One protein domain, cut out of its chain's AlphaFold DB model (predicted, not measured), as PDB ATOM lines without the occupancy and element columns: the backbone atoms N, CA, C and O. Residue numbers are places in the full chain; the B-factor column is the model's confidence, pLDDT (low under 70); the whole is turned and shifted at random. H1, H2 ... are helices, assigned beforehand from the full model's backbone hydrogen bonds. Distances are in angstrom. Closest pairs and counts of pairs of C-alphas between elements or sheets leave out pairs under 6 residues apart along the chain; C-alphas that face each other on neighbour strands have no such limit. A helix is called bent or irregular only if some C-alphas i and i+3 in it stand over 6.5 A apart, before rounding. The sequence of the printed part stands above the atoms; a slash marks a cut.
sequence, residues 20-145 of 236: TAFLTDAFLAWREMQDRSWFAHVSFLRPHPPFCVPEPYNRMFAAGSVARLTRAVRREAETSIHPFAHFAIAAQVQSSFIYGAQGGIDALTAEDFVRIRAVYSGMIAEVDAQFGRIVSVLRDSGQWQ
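This is residues 20 to 145 of the 236 residues of the protein "Sulfatase domain-containing protein" of Rhizobium naphthalenivorans (UniProt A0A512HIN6). One long helix, H4, is the spine of the model: H1 packs side by side on its later part, and the long loop of residues 33 to 74 runs back along them and wraps round the earlier part of H4. Off the end where H4 begins, the short helices H2 and H3 make a small corner, and a second loop, residues 91 to 109, folds back on itself before it leads into H4. The printed part has 126 residues with four named helices, in the order H1, H2, H3, H4, and no named strand; the class is all helix, though under half of the residues, 57 of 126, are in named elements. The whole is loose, with a radius of gyration of the C-alphas of 19.5 A, and only just elongated, spanning 59 by 30 by 29 A.

Find C-alpha 110 at (12.916, 6.481, -27.213); from there H4, residues 110 to 140, runs 45.6 A to C-alpha 140 at (-4.115, 10.786, 14.814). Go back to the first printed residue, Thr 20, whose C-alpha is at (12.223, 10.998, 1.788), and you are at the start of H1, residues 20 to 32, 18.4 A long. Look next at residues 75 to 79 for H2, and at residues 83 to 90 for H3, which is 10.7 A long. No helix is bent.

Begin at H4 and look at residues 126 to 137, the part of it that alone touches H1. The closest C-alphas of the two helices are those of Ala 21 and Gln 130, 6.3 A apart. H1 and H4 run the same way at a shallow tilt of 14 degrees. Move outward to H2 and H3, which touch only at the corner by their link; their closest C-alphas, those of Thr 79 and His 86, are 4.2 A apart. H4 is apart from both H2 and H3, and H1 is apart from both as well. Along the backbones of H1, H2, H3 and H4, every O i to N i+4 pair is within hydrogen-bond range.

The two C-alphas farthest apart are those of Asp 35 and Ser 80, 59.3 A. Residues 80 to 85, of which 83 to 85 belong to H3, stand free. The links from H1 to H2, with 42 residues, and from H3 to H4, with 19, are long, while the link from H2 to H3, with 3, is tight. Reading from residue 20 to 145 you meet no cut in the printed part. The B-factor column gives a mean pLDDT of 95.5 for the printed part, and no printed residue is under 70.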
ATOM      1  N   THR A  20      13.605  10.620   1.462       98.75
ATOM      2  CA  THR A  20      12.223  10.998   1.788       98.75
ATOM      3  C   THR A  20      11.765  10.355   3.092       98.75
ATOM      4  O   THR A  20      11.209  11.052   3.938       98.75
ATOM      5  N   ALA A  21      12.022   9.054   3.280       98.81
ATOM      6  CA  ALA A  21      11.693   8.330   4.505       98.81
ATOM      7  C   ALA A  21      12.429   8.930   5.705       98.81
ATOM      8  O   ALA A  21      11.792   9.314   6.684       98.81
ATOM      9  N   PHE A  22      13.742   9.140   5.570       98.81
ATOM     10  CA  PHE A  22      14.551   9.792   6.596       98.81
ATOM     11  C   PHE A  22      14.015  11.182   6.968       98.81
ATOM     12  O   PHE A  22      13.835  11.481   8.147       98.81
ATOM     13  N   LEU A  23      13.744  12.043   5.978       98.81
ATOM     14  CA  LEU A  23      13.275  13.404   6.250       98.81
ATOM     15  C   LEU A  23      11.864  13.413   6.852       98.81
ATOM     16  O   LEU A  23      11.557  14.265   7.685       98.81
ATOM     17  N   THR A  24      11.027  12.447   6.472       98.88
ATOM     18  CA  THR A  24       9.704  12.238   7.069       98.88
ATOM     19  C   THR A  24       9.829  11.870   8.540       98.88
ATOM     20  O   THR A  24       9.211  12.521   9.379       98.88
ATOM     21  N   ASP A  25      10.676  10.899   8.879       98.81
ATOM     22  CA  ASP A  25      10.907  10.490  10.268       98.81
ATOM     23  C   ASP A  25      11.487  11.640  11.102       98.81
ATOM     24  O   ASP A  25      11.034  11.890  12.219       98.81
ATOM     25  N   ALA A  26      12.428  12.402  10.535       98.75
ATOM     26  CA  ALA A  26      13.004  13.576  11.183       98.75
ATOM     27  C   ALA A  26      11.953  14.662  11.464       98.75
ATOM     28  O   ALA A  26      11.933  15.234  12.556       98.75
ATOM     29  N   PHE A  27      11.055  14.932  10.509       98.81
ATOM     30  CA  PHE A  27       9.948  15.865  10.710       98.81
ATOM     31  C   PHE A  27       8.984  15.377  11.797       98.81
ATOM     32  O   PHE A  27       8.608  16.160  12.667       98.81
ATOM     33  N   LEU A  28       8.600  14.098  11.775       98.56
ATOM     34  CA  LEU A  28       7.682  13.527  12.761       98.56
ATOM     35  C   LEU A  28       8.275  13.583  14.177       98.56
ATOM     36  O   LEU A  28       7.601  14.049  15.095       98.56
ATOM     37  N   ALA A  29       9.552  13.224  14.331       98.50
ATOM     38  CA  ALA A  29      10.269  13.344  15.598       98.50
ATOM     39  C   ALA A  29      10.362  14.806  16.071       98.50
ATOM     40  O   ALA A  29      10.109  15.106  17.236       98.50
ATOM     41  N   TRP A  30      10.668  15.745  15.168       98.62
ATOM     42  CA  TRP A  30      10.665  17.172  15.496       98.62
ATOM     43  C   TRP A  30       9.287  17.670  15.938       98.62
ATOM     44  O   TRP A  30       9.186  18.413  16.917       98.62
ATOM     45  N   ARG A  31       8.222  17.236  15.256       97.56
ATOM     46  CA  ARG A  31       6.836  17.607  15.555       97.56
ATOM     47  C   ARG A  31       6.422  17.162  16.956       97.56
ATOM     48  O   ARG A  31       5.694  17.887  17.624       97.56
ATOM     49  N   GLU A  32       6.858  15.988  17.410       96.75
ATOM     50  CA  GLU A  32       6.561  15.487  18.761       96.75
ATOM     51  C   GLU A  32       7.132  16.365  19.874       96.75
ATOM     52  O   GLU A  32       6.558  16.424  20.958       96.75
ATOM     53  N   MET A  33       8.206  17.099  19.586       97.31
ATOM     54  CA  MET A  33       8.813  18.038  20.527       97.31
ATOM     55  C   MET A  33       8.100  19.398  20.581       97.31
ATOM     56  O   MET A  33       8.509  20.254  21.364       97.31
ATOM     57  N   GLN A  34       7.077  19.637  19.751       97.44
ATOM     58  CA  GLN A  34       6.371  20.918  19.720       97.44
ATOM     59  C   GLN A  34       5.199  20.924  20.708       97.44
ATOM     60  O   GLN A  34       4.301  20.087  20.636       97.44
ATOM     61  N   ASP A  35       5.174  21.922  21.588       95.69
ATOM     62  CA  ASP A  35       4.108  22.190  22.567       95.69
ATOM     63  C   ASP A  35       3.256  23.428  22.213       95.69
ATOM     64  O   ASP A  35       2.316  23.786  22.923       95.69
ATOM     65  N   ARG A  36       3.575  24.075  21.087       95.56
ATOM     66  CA  ARG A  36       2.973  25.318  20.589       95.56
ATOM     67  C   ARG A  36       2.694  25.246  19.090       95.56
ATOM     68  O   ARG A  36       3.158  24.342  18.398       95.56
ATOM     69  N   SER A  37       1.988  26.254  18.575       95.88
ATOM     70  CA  SER A  37       1.850  26.463  17.132       95.88
ATOM     71  C   SER A  37       3.220  26.525  16.462       95.88
ATOM     72  O   SER A  37       4.136  27.214  16.932       95.88
ATOM     73  N   TRP A  38       3.328  25.812  15.349       97.81
ATOM     74  CA  TRP A  38       4.565  25.597  14.625       97.81
ATOM     75  C   TRP A  38       4.418  25.981  13.153       97.81
ATOM     76  O   TRP A  38       3.317  26.033  12.607       97.81
ATOM     77  N   PHE A  39       5.554  26.247  12.516       98.19
ATOM     78  CA  PHE A  39       5.679  26.440  11.076       98.19
ATOM     79  C   PHE A  39       6.806  25.527  10.599       98.19
ATOM     80  O   PHE A  39       7.909  25.590  11.141       98.19
ATOM     81  N   ALA A  40       6.537  24.681   9.606       98.44
ATOM     82  CA  ALA A  40       7.517  23.742   9.076       98.44
ATOM     83  C   ALA A  40       7.571  23.821   7.552       98.44
ATOM     84  O   ALA A  40       6.543  23.764   6.882       98.44
ATOM     85  N   HIS A  41       8.787  23.906   7.017       98.69
ATOM     86  CA  HIS A  41       9.063  23.723   5.598       98.69
ATOM     87  C   HIS A  41       9.804  22.395   5.422       98.69
ATOM     88  O   HIS A  41      10.985  22.289   5.752       98.69
ATOM     89  N   VAL A  42       9.089  21.372   4.949       98.62
ATOM     90  CA  VAL A  42       9.639  20.034   4.694       98.62
ATOM     91  C   VAL A  42       9.932  19.914   3.202       98.62
ATOM     92  O   VAL A  42       9.016  19.781   2.396       98.62
ATOM     93  N   SER A  43      11.210  19.996   2.836       98.62
ATOM     94  CA  SER A  43      11.652  20.037   1.439       98.62
ATOM     95  C   SER A  43      12.230  18.690   1.014       98.62
ATOM     96  O   SER A  43      13.413  18.417   1.229       98.62
ATOM     97  N   PHE A  44      11.410  17.838   0.401       98.69
ATOM     98  CA  PHE A  44      11.888  16.584  -0.181       98.69
ATOM     99  C   PHE A  44      12.728  16.843  -1.436       98.69
ATOM    100  O   PHE A  44      12.377  17.670  -2.269       98.69
ATOM    101  N   LEU A  45      13.837  16.109  -1.586       98.50
ATOM    102  CA  LEU A  45      14.631  16.135  -2.819       98.50
ATOM    103  C   LEU A  45      13.938  15.349  -3.941       98.50
ATOM    104  O   LEU A  45      13.946  15.757  -5.097       98.50
ATOM    105  N   ARG A  46      13.366  14.185  -3.620       98.44
ATOM    106  CA  ARG A  46      12.679  13.342  -4.605       98.44
ATOM    107  C   ARG A  46      11.416  14.065  -5.101       98.44
ATOM    108  O   ARG A  46      10.752  14.703  -4.291       98.44
ATOM    109  N   PRO A  47      11.077  13.968  -6.398       98.19
ATOM    110  CA  PRO A  47      11.588  13.008  -7.382       98.19
ATOM    111  C   PRO A  47      12.790  13.498  -8.227       98.19
ATOM    112  O   PRO A  47      13.012  12.974  -9.320       98.19
ATOM    113  N   HIS A  48      13.582  14.473  -7.758       98.50
ATOM    114  CA  HIS A  48      14.817  14.896  -8.438       98.50
ATOM    115  C   HIS A  48      15.775  13.707  -8.676       98.50
ATOM    116  O   HIS A  48      15.835  12.796  -7.839       98.50
ATOM    117  N   PRO A  49      16.559  13.703  -9.777       97.31
ATOM    118  CA  PRO A  49      17.567  12.677 -10.017       97.31
ATOM    119  C   PRO A  49      18.619  12.562  -8.887       97.31
ATOM    120  O   PRO A  49      18.834  13.513  -8.131       97.31
ATOM    121  N   PRO A  50      19.328  11.424  -8.767       97.00
ATOM    122  CA  PRO A  50      19.354  10.305  -9.708       97.00
ATOM    123  C   PRO A  50      18.040   9.514  -9.744       97.00
ATOM    124  O   PRO A  50      17.436   9.244  -8.707       97.00
ATOM    125  N   PHE A  51      17.606   9.135 -10.948       96.88
ATOM    126  CA  PHE A  51      16.387   8.361 -11.172       96.88
ATOM    127  C   PHE A  51      16.593   6.900 -10.763       96.88
ATOM    128  O   PHE A  51      16.896   6.028 -11.574       96.88
ATOM    129  N   CYS A  52      16.454   6.648  -9.467       95.88
ATOM    130  CA  CYS A  52      16.462   5.328  -8.852       95.88
ATOM    131  C   CYS A  52      15.515   5.332  -7.652       95.88
ATOM    132  O   CYS A  52      15.437   6.322  -6.926       95.88
ATOM    133  N   VAL A  53      14.797   4.242  -7.406       97.69
ATOM    134  CA  VAL A  53      13.878   4.130  -6.264       97.69
ATOM    135  C   VAL A  53      13.816   2.669  -5.800       97.69
ATOM    136  O   VAL A  53      13.981   1.794  -6.641       97.69
ATOM    137  N   PRO A  54      13.670   2.366  -4.501       98.06
ATOM    138  CA  PRO A  54      13.544   0.987  -4.012       98.06
ATOM    139  C   PRO A  54      12.273   0.270  -4.476       98.06
ATOM    140  O   PRO A  54      11.299   0.902  -4.888       98.06
ATOM    141  N   GLU A  55      12.259  -1.056  -4.326       97.12
ATOM    142  CA  GLU A  55      11.022  -1.845  -4.381       97.12
ATOM    143  C   GLU A  55      10.033  -1.376  -3.291       97.12
ATOM    144  O   GLU A  55      10.454  -0.996  -2.192       97.12
ATOM    145  N   PRO A  56       8.714  -1.403  -3.557       96.88
ATOM    146  CA  PRO A  56       8.078  -1.862  -4.799       96.88
ATOM    147  C   PRO A  56       8.006  -0.782  -5.898       96.88
ATOM    148  O   PRO A  56       7.475  -1.024  -6.981       96.88
ATOM    149  N   TYR A  57       8.483   0.436  -5.629       98.00
ATOM    150  CA  TYR A  57       8.234   1.604  -6.474       98.00
ATOM    151  C   TYR A  57       8.945   1.555  -7.830       98.00
ATOM    152  O   TYR A  57       8.405   2.063  -8.811       98.00
ATOM    153  N   ASN A  58      10.117   0.922  -7.931       96.44
ATOM    154  CA  ASN A  58      10.875   0.823  -9.191       96.44
ATOM    155  C   ASN A  58      10.149   0.033 -10.278       96.44
ATOM    156  O   ASN A  58      10.398   0.264 -11.459       96.44
ATOM    157  N   ARG A  59       9.273  -0.897  -9.886       94.56
ATOM    158  CA  ARG A  59       8.481  -1.736 -10.798       94.56
ATOM    159  C   ARG A  59       6.986  -1.448 -10.728       94.56
ATOM    160  O   ARG A  59       6.212  -2.104 -11.419       94.56
ATOM    161  N   MET A  60       6.574  -0.467  -9.926       95.94
ATOM    162  CA  MET A  60       5.166  -0.120  -9.729       95.94
ATOM    163  C   MET A  60       4.491   0.347 -11.024       95.94
ATOM    164  O   MET A  60       3.303   0.103 -11.219       95.94
ATOM    165  N   PHE A  61       5.248   0.985 -11.919       95.38
ATOM    166  CA  PHE A  61       4.753   1.472 -13.201       95.38
ATOM    167  C   PHE A  61       5.445   0.750 -14.352       95.38
ATOM    168  O   PHE A  61       6.672   0.683 -14.422       95.38
ATOM    169  N   ALA A  62       4.649   0.241 -15.289       88.38
ATOM    170  CA  ALA A  62       5.168  -0.292 -16.537       88.38
ATOM    171  C   ALA A  62       5.502   0.857 -17.499       88.38
ATOM    172  O   ALA A  62       4.846   1.897 -17.504       88.38
ATOM    173  N   ALA A  63       6.468   0.644 -18.393       73.38
ATOM    174  CA  ALA A  63       6.833   1.613 -19.429       73.38
ATOM    175  C   ALA A  63       5.609   2.132 -20.225       73.38
ATOM    176  O   ALA A  63       5.495   3.319 -20.505       73.38
ATOM    177  N   GLY A  64       4.636   1.271 -20.536       73.00
ATOM    178  CA  GLY A  64       3.429   1.663 -21.276       73.00
ATOM    179  C   GLY A  64       2.316   2.327 -20.454       73.00
ATOM    180  O   GLY A  64       1.334   2.763 -21.048       73.00
ATOM    181  N   SER A  65       2.418   2.385 -19.120       82.62
ATOM    182  CA  SER A  65       1.338   2.898 -18.258       82.62
ATOM    183  C   SER A  65       1.472   4.380 -17.903       82.62
ATOM    184  O   SER A  65       0.590   4.927 -17.246       82.62
ATOM    185  N   VAL A  66       2.568   5.030 -18.301       83.12
ATOM    186  CA  VAL A  66       2.812   6.455 -18.039       83.12
ATOM    187  C   VAL A  66       2.352   7.337 -19.199       83.12
ATOM    188  O   VAL A  66       2.223   6.886 -20.338       83.12
ATOM    189  N   ALA A  67       2.110   8.619 -18.907       82.94
ATOM    190  CA  ALA A  67       1.668   9.591 -19.900       82.94
ATOM    191  C   ALA A  67       2.603   9.632 -21.119       82.94
ATOM    192  O   ALA A  67       3.830   9.531 -21.002       82.94
ATOM    193  N   ARG A  68       2.010   9.826 -22.302       87.44
ATOM    194  CA  ARG A  68       2.744   9.904 -23.565       87.44
ATOM    195  C   ARG A  68       3.702  11.100 -23.574       87.44
ATOM    196  O   ARG A  68       3.403  12.161 -23.037       87.44
ATOM    197  N   LEU A  69       4.852  10.909 -24.214       91.56
ATOM    198  CA  LEU A  69       5.862  11.944 -24.432       91.56
ATOM    199  C   LEU A  69       5.352  12.983 -25.442       91.56
ATOM    200  O   LEU A  69       4.946  12.618 -26.551       91.56
ATOM    201  N   THR A  70       5.408  14.262 -25.075       94.38
ATOM    202  CA  THR A  70       5.077  15.401 -25.942       94.38
ATOM    203  C   THR A  70       6.341  15.851 -26.662       94.38
ATOM    204  O   THR A  70       7.153  16.589 -26.114       94.38
ATOM    205  N   ARG A  71       6.563  15.343 -27.877       94.38
ATOM    206  CA  ARG A  71       7.767  15.626 -28.673       94.38
ATOM    207  C   ARG A  71       7.553  15.359 -30.159       94.38
ATOM    208  O   ARG A  71       6.713  14.534 -30.526       94.38
ATOM    209  N   ALA A  72       8.365  15.982 -31.004       93.69
ATOM    210  CA  ALA A  72       8.490  15.623 -32.406       93.69
ATOM    211  C   ALA A  72       9.002  14.181 -32.568       93.69
ATOM    212  O   ALA A  72       9.714  13.644 -31.718       93.69
ATOM    213  N   VAL A  73       8.669  13.549 -33.697       90.81
ATOM    214  CA  VAL A  73       9.074  12.158 -33.987       90.81
ATOM    215  C   VAL A  73      10.596  11.998 -33.987       90.81
ATOM    216  O   VAL A  73      11.107  10.970 -33.552       90.81
ATOM    217  N   ARG A  74      11.313  13.015 -34.469       90.62
ATOM    218  CA  ARG A  74      12.771  13.032 -34.587       90.62
ATOM    219  C   ARG A  74      13.355  14.156 -33.743       90.62
ATOM    220  O   ARG A  74      12.788  15.247 -33.713       90.62
ATOM    221  N   ARG A  75      14.492  13.894 -33.100       91.19
ATOM    222  CA  ARG A  75      15.187  14.861 -32.238       91.19
ATOM    223  C   ARG A  75      15.640  16.090 -33.024       91.19
ATOM    224  O   ARG A  75      15.528  17.205 -32.531       91.19
ATOM    225  N   GLU A  76      16.068  15.889 -34.267       93.62
ATOM    226  CA  GLU A  76      16.543  16.945 -35.166       93.62
ATOM    227  C   GLU A  76      15.457  17.986 -35.447       93.62
ATOM    228  O   GLU A  76      15.754  19.163 -35.629       93.62
ATOM    229  N   ALA A  77      14.187  17.566 -35.450       95.38
ATOM    230  CA  ALA A  77      13.078  18.491 -35.627       95.38
ATOM    231  C   ALA A  77      12.979  19.465 -34.444       95.38
ATOM    232  O   ALA A  77      12.840  20.655 -34.691       95.38
ATOM    233  N   GLU A  78      13.134  19.001 -33.198       94.62
ATOM    234  CA  GLU A  78      13.137  19.877 -32.011       94.62
ATOM    235  C   GLU A  78      14.361  20.803 -31.996       94.62
ATOM    236  O   GLU A  78      14.232  22.010 -31.796       94.62
ATOM    237  N   THR A  79      15.559  20.266 -32.251       93.75
ATOM    238  CA  THR A  79      16.796  21.063 -32.195       93.75
ATOM    239  C   THR A  79      16.878  22.099 -33.318       93.75
ATOM    240  O   THR A  79      17.519  23.133 -33.143       93.75
ATOM    241  N   SER A  80      16.189  21.875 -34.441       95.56
ATOM    242  CA  SER A  80      16.111  22.837 -35.547       95.56
ATOM    243  C   SER A  80      15.206  24.045 -35.279       95.56
ATOM    244  O   SER A  80      15.315  25.039 -35.995       95.56
ATOM    245  N   ILE A  81      14.342  23.998 -34.253       95.12
ATOM    246  CA  ILE A  81      13.380  25.076 -33.960       95.12
ATOM    247  C   ILE A  81      14.100  26.364 -33.556       95.12
ATOM    248  O   ILE A  81      13.684  27.456 -33.942       95.12
ATOM    249  N   HIS A  82      15.174  26.256 -32.767       97.06
ATOM    250  CA  HIS A  82      15.917  27.414 -32.285       97.06
ATOM    251  C   HIS A  82      17.357  27.034 -31.886       97.06
ATOM    252  O   HIS A  82      17.544  25.997 -31.246       97.06
ATOM    253  N   PRO A  83      18.383  27.876 -32.142       97.06
ATOM    254  CA  PRO A  83      19.771  27.584 -31.755       97.06
ATOM    255  C   PRO A  83      19.954  27.268 -30.263       97.06
ATOM    256  O   PRO A  83      20.730  26.386 -29.903       97.06
ATOM    257  N   PHE A  84      19.198  27.950 -29.396       96.25
ATOM    258  CA  PHE A  84      19.156  27.633 -27.962       96.25
ATOM    259  C   PHE A  84      18.662  26.208 -27.685       96.25
ATOM    260  O   PHE A  84      19.239  25.550 -26.833       96.25
ATOM    261  N   ALA A  85      17.638  25.711 -28.391       94.81
ATOM    262  CA  ALA A  85      17.128  24.355 -28.177       94.81
ATOM    263  C   ALA A  85      18.192  23.308 -28.534       94.81
ATOM    264  O   ALA A  85      18.435  22.382 -27.763       94.81
ATOM    265  N   HIS A  86      18.892  23.507 -29.658       94.88
ATOM    266  CA  HIS A  86      20.033  22.673 -30.028       94.88
ATOM    267  C   HIS A  86      21.125  22.683 -28.951       94.88
ATOM    268  O   HIS A  86      21.523  21.619 -28.483       94.88
ATOM    269  N   PHE A  87      21.563  23.870 -28.523       95.69
ATOM    270  CA  PHE A  87      22.577  24.019 -27.478       95.69
ATOM    271  C   PHE A  87      22.152  23.361 -26.156       95.69
ATOM    272  O   PHE A  87      22.914  22.589 -25.579       95.69
ATOM    273  N   ALA A  88      20.933  23.640 -25.693       94.38
ATOM    274  CA  ALA A  88      20.433  23.178 -24.405       94.38
ATOM    275  C   ALA A  88      20.307  21.651 -24.351       94.38
ATOM    276  O   ALA A  88      20.731  21.050 -23.369       94.38
ATOM    277  N   ILE A  89      19.779  21.016 -25.405       93.19
ATOM    278  CA  ILE A  89      19.654  19.552 -25.476       93.19
ATOM    279  C   ILE A  89      21.035  18.898 -25.607       93.19
ATOM    280  O   ILE A  89      21.311  17.918 -24.920       93.19
ATOM    281  N   ALA A  90      21.921  19.438 -26.451       93.88
ATOM    282  CA  ALA A  90      23.258  18.878 -26.662       93.88
ATOM    283  C   ALA A  90      24.157  18.963 -25.413       93.88
ATOM    284  O   ALA A  90      25.048  18.137 -25.239       93.88
ATOM    285  N   ALA A  91      23.920  19.938 -24.531       95.50
ATOM    286  CA  ALA A  91      24.667  20.094 -23.283       95.50
ATOM    287  C   ALA A  91      24.269  19.085 -22.185       95.50
ATOM    288  O   ALA A  91      24.949  18.994 -21.162       95.50
ATOM    289  N   GLN A  92      23.171  18.341 -22.356       96.81
ATOM    290  CA  GLN A  92      22.674  17.421 -21.337       96.81
ATOM    291  C   GLN A  92      23.440  16.092 -21.343       96.81
ATOM    292  O   GLN A  92      23.539  15.398 -22.357       96.81
ATOM    293  N   VAL A  93      23.930  15.703 -20.166       97.12
ATOM    294  CA  VAL A  93      24.696  14.468 -19.949       97.12
ATOM    295  C   VAL A  93      23.921  13.485 -19.082       97.12
ATOM    296  O   VAL A  93      23.201  13.874 -18.163       97.12
ATOM    297  N   GLN A  94      24.073  12.187 -19.350       96.31
ATOM    298  CA  GLN A  94      23.309  11.145 -18.655       96.31
ATOM    299  C   GLN A  94      23.615  11.086 -17.154       96.31
ATOM    300  O   GLN A  94      22.717  10.805 -16.362       96.31
ATOM    301  N   SER A  95      24.848  11.401 -16.743       95.81
ATOM    302  CA  SER A  95      25.274  11.389 -15.337       95.81
ATOM    303  C   SER A  95      24.542  12.408 -14.456       95.81
ATOM    304  O   SER A  95      24.510  12.242 -13.238       95.81
ATOM    305  N   SER A  96      23.913  13.432 -15.047       96.75
ATOM    306  CA  SER A  96      23.033  14.363 -14.328       96.75
ATOM    307  C   SER A  96      21.704  13.729 -13.903       96.75
ATOM    308  O   SER A  96      21.024  14.272 -13.036       96.75
ATOM    309  N   PHE A  97      21.333  12.594 -14.503       97.00
ATOM    310  CA  PHE A  97      20.027  11.953 -14.335       97.00
ATOM    311  C   PHE A  97      20.124  10.528 -13.797       97.00
ATOM    312  O   PHE A  97      19.287  10.106 -13.004       97.00
ATOM    313  N   ILE A  98      21.141   9.776 -14.214       95.50
ATOM    314  CA  ILE A  98      21.329   8.367 -13.877       95.50
ATOM    315  C   ILE A  98      22.713   8.213 -13.254       95.50
ATOM    316  O   ILE A  98      23.735   8.509 -13.877       95.50
ATOM    317  N   TYR A  99      22.753   7.735 -12.010       92.81
ATOM    318  CA  TYR A  99      24.008   7.553 -11.290       92.81
ATOM    319  C   TYR A  99      24.921   6.558 -12.020       92.81
ATOM    320  O   TYR A  99      24.513   5.444 -12.354       92.81
ATOM    321  N   GLY A 100      26.167   6.971 -12.266       91.44
ATOM    322  CA  GLY A 100      27.182   6.156 -12.939       91.44
ATOM    323  C   GLY A 100      27.056   6.065 -14.466       91.44
ATOM    324  O   GLY A 100      27.941   5.482 -15.091       91.44
ATOM    325  N   ALA A 101      26.014   6.644 -15.078       92.88
ATOM    326  CA  ALA A 101      25.877   6.687 -16.534       92.88
ATOM    327  C   ALA A 101      26.909   7.629 -17.178       92.88
ATOM    328  O   ALA A 101      27.420   8.553 -16.544       92.88
ATOM    329  N   GLN A 102      27.219   7.397 -18.454       93.12
ATOM    330  CA  GLN A 102      28.207   8.163 -19.215       93.12
ATOM    331  C   GLN A 102      27.638   8.571 -20.578       93.12
ATOM    332  O   GLN A 102      26.766   7.898 -21.117       93.12
ATOM    333  N   GLY A 103      28.172   9.654 -21.145       94.62
ATOM    334  CA  GLY A 103      27.758  10.174 -22.450       94.62
ATOM    335  C   GLY A 103      26.620  11.196 -22.388       94.62
ATOM    336  O   GLY A 103      26.118  11.544 -21.315       94.62
ATOM    337  N   GLY A 104      26.251  11.707 -23.562       95.31
ATOM    338  CA  GLY A 104      25.143  12.642 -23.734       95.31
ATOM    339  C   GLY A 104      23.785  11.941 -23.703       95.31
ATOM    340  O   GLY A 104      23.673  10.729 -23.918       95.31
ATOM    341  N   ILE A 105      22.723  12.699 -23.432       94.69
ATOM    342  CA  ILE A 105      21.345  12.177 -23.523       94.69
ATOM    343  C   ILE A 105      20.910  11.893 -24.972       94.69
ATOM    344  O   ILE A 105      19.838  11.336 -25.216       94.69
ATOM    345  N   ASP A 106      21.700  12.325 -25.953       91.00
ATOM    346  CA  ASP A 106      21.545  12.015 -27.372       91.00
ATOM    347  C   ASP A 106      21.683  10.525 -27.671       91.00
ATOM    348  O   ASP A 106      20.970  10.012 -28.532       91.00
ATOM    349  N   ALA A 107      22.471   9.817 -26.863       93.50
ATOM    350  CA  ALA A 107      22.593   8.367 -26.917       93.50
ATOM    351  C   ALA A 107      21.400   7.596 -26.307       93.50
ATOM    352  O   ALA A 107      21.315   6.385 -26.500       93.50
ATOM    353  N   LEU A 108      20.476   8.253 -25.588       93.56
ATOM    354  CA  LEU A 108      19.283   7.592 -25.041       93.56
ATOM    355  C   LEU A 108      18.236   7.341 -26.131       93.56
ATOM    356  O   LEU A 108      17.867   8.241 -26.896       93.56
ATOM    357  N   THR A 109      17.708   6.121 -26.163       92.62
ATOM    358  CA  THR A 109      16.650   5.718 -27.092       92.62
ATOM    359  C   THR A 109      15.282   6.219 -26.641       92.62
ATOM    360  O   THR A 109      15.063   6.579 -25.485       92.62
ATOM    361  N   ALA A 110      14.305   6.186 -27.553       90.44
ATOM    362  CA  ALA A 110      12.916   6.481 -27.213       90.44
ATOM    363  C   ALA A 110      12.391   5.617 -26.054       90.44
ATOM    364  O   ALA A 110      11.610   6.123 -25.253       90.44
ATOM    365  N   GLU A 111      12.818   4.354 -25.978       91.25
ATOM    366  CA  GLU A 111      12.422   3.412 -24.932       91.25
ATOM    367  C   GLU A 111      13.063   3.759 -23.584       91.25
ATOM    368  O   GLU A 111      12.385   3.703 -22.559       91.25
ATOM    369  N   ASP A 112      14.319   4.213 -23.576       93.81
ATOM    370  CA  ASP A 112      14.996   4.633 -22.344       93.81
ATOM    371  C   ASP A 112      14.265   5.800 -21.671       93.81
ATOM    372  O   ASP A 112      14.029   5.755 -20.467       93.81
ATOM    373  N   PHE A 113      13.808   6.798 -22.438       94.62
ATOM    374  CA  PHE A 113      12.984   7.892 -21.899       94.62
ATOM    375  C   PHE A 113      11.689   7.391 -21.250       94.62
ATOM    376  O   PHE A 113      11.272   7.905 -20.214       94.62
ATOM    377  N   VAL A 114      11.054   6.377 -21.842       94.00
ATOM    378  CA  VAL A 114       9.835   5.784 -21.288       94.00
ATOM    379  C   VAL A 114      10.143   5.031 -19.986       94.00
ATOM    380  O   VAL A 114       9.410   5.186 -19.009       94.00
ATOM    381  N   ARG A 115      11.247   4.272 -19.928       93.94
ATOM    382  CA  ARG A 115      11.688   3.594 -18.695       93.94
ATOM    383  C   ARG A 115      12.047   4.595 -17.592       93.94
ATOM    384  O   ARG A 115      11.619   4.417 -16.456       93.94
ATOM    385  N   ILE A 116      12.751   5.681 -17.923       95.56
ATOM    386  CA  ILE A 116      13.059   6.774 -16.984       95.56
ATOM    387  C   ILE A 116      11.766   7.378 -16.420       95.56
ATOM    388  O   ILE A 116      11.641   7.525 -15.206       95.56
ATOM    389  N   ARG A 117      10.773   7.659 -17.274       96.25
ATOM    390  CA  ARG A 117       9.473   8.202 -16.847       96.25
ATOM    391  C   ARG A 117       8.698   7.246 -15.934       96.25
ATOM    392  O   ARG A 117       8.043   7.706 -14.997       96.25
ATOM    393  N   ALA A 118       8.791   5.936 -16.159       96.12
ATOM    394  CA  ALA A 118       8.219   4.935 -15.259       96.12
ATOM    395  C   ALA A 118       8.885   4.963 -13.871       96.12
ATOM    396  O   ALA A 118       8.186   5.027 -12.860       96.12
ATOM    397  N   VAL A 119      10.220   5.023 -13.814       96.62
ATOM    398  CA  VAL A 119      10.964   5.137 -12.546       96.62
ATOM    399  C   VAL A 119      10.646   6.444 -11.822       96.62
ATOM    400  O   VAL A 119      10.389   6.427 -10.620       96.62
ATOM    401  N   TYR A 120      10.595   7.566 -12.542       97.69
ATOM    402  CA  TYR A 120      10.202   8.864 -11.991       97.69
ATOM    403  C   TYR A 120       8.782   8.839 -11.403       97.69
ATOM    404  O   TYR A 120       8.553   9.366 -10.317       97.69
ATOM    405  N   SER A 121       7.841   8.152 -12.060       97.88
ATOM    406  CA  SER A 121       6.483   7.946 -11.530       97.88
ATOM    407  C   SER A 121       6.497   7.113 -10.241       97.88
ATOM    408  O   SER A 121       5.789   7.434  -9.288       97.88
ATOM    409  N   GLY A 122       7.362   6.097 -10.165       97.94
ATOM    410  CA  GLY A 122       7.627   5.347  -8.934       97.94
ATOM    411  C   GLY A 122       8.184   6.225  -7.810       97.94
ATOM    412  O   GLY A 122       7.744   6.121  -6.669       97.94
ATOM    413  N   MET A 123       9.103   7.140  -8.125       98.62
ATOM    414  CA  MET A 123       9.637   8.108  -7.156       98.62
ATOM    415  C   MET A 123       8.553   9.056  -6.634       98.62
ATOM    416  O   MET A 123       8.536   9.342  -5.442       98.62
ATOM    417  N   ILE A 124       7.633   9.510  -7.492       98.62
ATOM    418  CA  ILE A 124       6.471  10.300  -7.058       98.62
ATOM    419  C   ILE A 124       5.600   9.487  -6.094       98.62
ATOM    420  O   ILE A 124       5.229  10.001  -5.044       98.62
ATOM    421  N   ALA A 125       5.311   8.221  -6.409       98.56
ATOM    422  CA  ALA A 125       4.516   7.354  -5.537       98.56
ATOM    423  C   ALA A 125       5.190   7.087  -4.177       98.56
ATOM    424  O   ALA A 125       4.509   6.944  -3.163       98.56
ATOM    425  N   GLU A 126       6.524   7.041  -4.131       98.81
ATOM    426  CA  GLU A 126       7.275   6.959  -2.873       98.81
ATOM    427  C   GLU A 126       7.098   8.228  -2.031       98.81
ATOM    428  O   GLU A 126       6.782   8.129  -0.846       98.81
ATOM    429  N   VAL A 127       7.210   9.412  -2.644       98.81
ATOM    430  CA  VAL A 127       6.970  10.696  -1.964       98.81
ATOM    431  C   VAL A 127       5.530  10.812  -1.469       98.81
ATOM    432  O   VAL A 127       5.313  11.217  -0.329       98.81
ATOM    433  N   ASP A 128       4.555  10.406  -2.283       98.81
ATOM    434  CA  ASP A 128       3.139  10.384  -1.905       98.81
ATOM    435  C   ASP A 128       2.890   9.487  -0.682       98.81
ATOM    436  O   ASP A 128       2.251   9.909   0.283       98.81
ATOM    437  N   ALA A 129       3.485   8.289  -0.650       98.81
ATOM    438  CA  ALA A 129       3.374   7.389   0.495       98.81
ATOM    439  C   ALA A 129       3.955   8.004   1.785       98.81
ATOM    440  O   ALA A 129       3.354   7.887   2.856       98.81
ATOM    441  N   GLN A 130       5.098   8.691   1.692       98.81
ATOM    442  CA  GLN A 130       5.714   9.379   2.831       98.81
ATOM    443  C   GLN A 130       4.890  10.591   3.294       98.81
ATOM    444  O   GLN A 130       4.665  10.772   4.492       98.81
ATOM    445  N   PHE A 131       4.341  11.371   2.361       98.69
ATOM    446  CA  PHE A 131       3.391  12.434   2.683       98.69
ATOM    447  C   PHE A 131       2.125  11.879   3.360       98.69
ATOM    448  O   PHE A 131       1.643  12.445   4.342       98.69
ATOM    449  N   GLY A 132       1.638  10.713   2.927       98.69
ATOM    450  CA  GLY A 132       0.546   9.987   3.575       98.69
ATOM    451  C   GLY A 132       0.827   9.650   5.044       98.69
ATOM    452  O   GLY A 132      -0.062   9.802   5.886       98.69
ATOM    453  N   ARG A 133       2.070   9.280   5.391       98.69
ATOM    454  CA  ARG A 133       2.488   9.073   6.793       98.69
ATOM    455  C   ARG A 133       2.390  10.365   7.606       98.69
ATOM    456  O   ARG A 133       1.846  10.338   8.709       98.69
ATOM    457  N   ILE A 134       2.846  11.491   7.051       98.75
ATOM    458  CA  ILE A 134       2.712  12.816   7.685       98.75
ATOM    459  C   ILE A 134       1.239  13.131   7.956       98.75
ATOM    460  O   ILE A 134       0.870  13.471   9.082       98.75
ATOM    461  N   VAL A 135       0.381  12.971   6.946       98.62
ATOM    462  CA  VAL A 135      -1.062  13.220   7.069       98.62
ATOM    463  C   VAL A 135      -1.701  12.313   8.124       98.62
ATOM    464  O   VAL A 135      -2.509  12.803   8.913       98.62
ATOM    465  N   SER A 136      -1.340  11.025   8.180       98.69
ATOM    466  CA  SER A 136      -1.848  10.095   9.201       98.69
ATOM    467  C   SER A 136      -1.517  10.584  10.605       98.69
ATOM    468  O   SER A 136      -2.423  10.774  11.409       98.69
ATOM    469  N   VAL A 137      -0.251  10.911  10.879       98.31
ATOM    470  CA  VAL A 137       0.165  11.380  12.212       98.31
ATOM    471  C   VAL A 137      -0.509  12.704  12.584       98.31
ATOM    472  O   VAL A 137      -0.918  12.899  13.732       98.31
ATOM    473  N   LEU A 138      -0.684  13.627  11.633       98.25
ATOM    474  CA  LEU A 138      -1.433  14.862  11.885       98.25
ATOM    475  C   LEU A 138      -2.906  14.586  12.222       98.25
ATOM    476  O   LEU A 138      -3.466  15.285  13.067       98.25
ATOM    477  N   ARG A 139      -3.540  13.585  11.601       98.25
ATOM    478  CA  ARG A 139      -4.918  13.176  11.922       98.25
ATOM    479  C   ARG A 139      -5.006  12.510  13.288       98.25
ATOM    480  O   ARG A 139      -5.838  12.926  14.089       98.25
ATOM    481  N   ASP A 140      -4.126  11.557  13.566       98.12
ATOM    482  CA  ASP A 140      -4.115  10.786  14.814       98.12
ATOM    483  C   ASP A 140      -3.820  11.681  16.029       98.12
ATOM    484  O   ASP A 140      -4.381  11.492  17.105       98.12
ATOM    485  N   SER A 141      -3.005  12.726  15.840       96.19
ATOM    486  CA  SER A 141      -2.736  13.754  16.856       96.19
ATOM    487  C   SER A 141      -3.789  14.871  16.932       96.19
ATOM    488  O   SER A 141      -3.621  15.814  17.704       96.19
ATOM    489  N   GLY A 142      -4.845  14.827  16.112       96.50
ATOM    490  CA  GLY A 142      -5.900  15.846  16.047       96.50
ATOM    491  C   GLY A 142      -5.502  17.172  15.381       96.50
ATOM    492  O   GLY A 142      -6.361  18.013  15.121       96.50
ATOM    493  N   GLN A 143      -4.227  17.365  15.039       97.19
ATOM    494  CA  GLN A 143      -3.725  18.609  14.445       97.19
ATOM    495  C   GLN A 143      -4.148  18.822  12.994       97.19
ATOM    496  O   GLN A 143      -4.100  19.940  12.498       97.19
ATOM    497  N   TRP A 144      -4.608  17.785  12.294       97.00
ATOM    498  CA  TRP A 144      -5.106  17.929  10.927       97.00
ATOM    499  C   TRP A 144      -6.204  18.999  10.811       97.00
ATOM    500  O   TRP A 144      -6.339  19.635   9.769       97.00
ATOM    501  N   GLN A 145      -6.973  19.242  11.875       95.94
ATOM    502  CA  GLN A 145      -8.032  20.258  11.889       95.94
ATOM    503  C   GLN A 145      -7.532  21.685  12.159       95.94
ATOM    504  O   GLN A 145      -8.306  22.626  12.032       95.94
TER     505      GLN A 145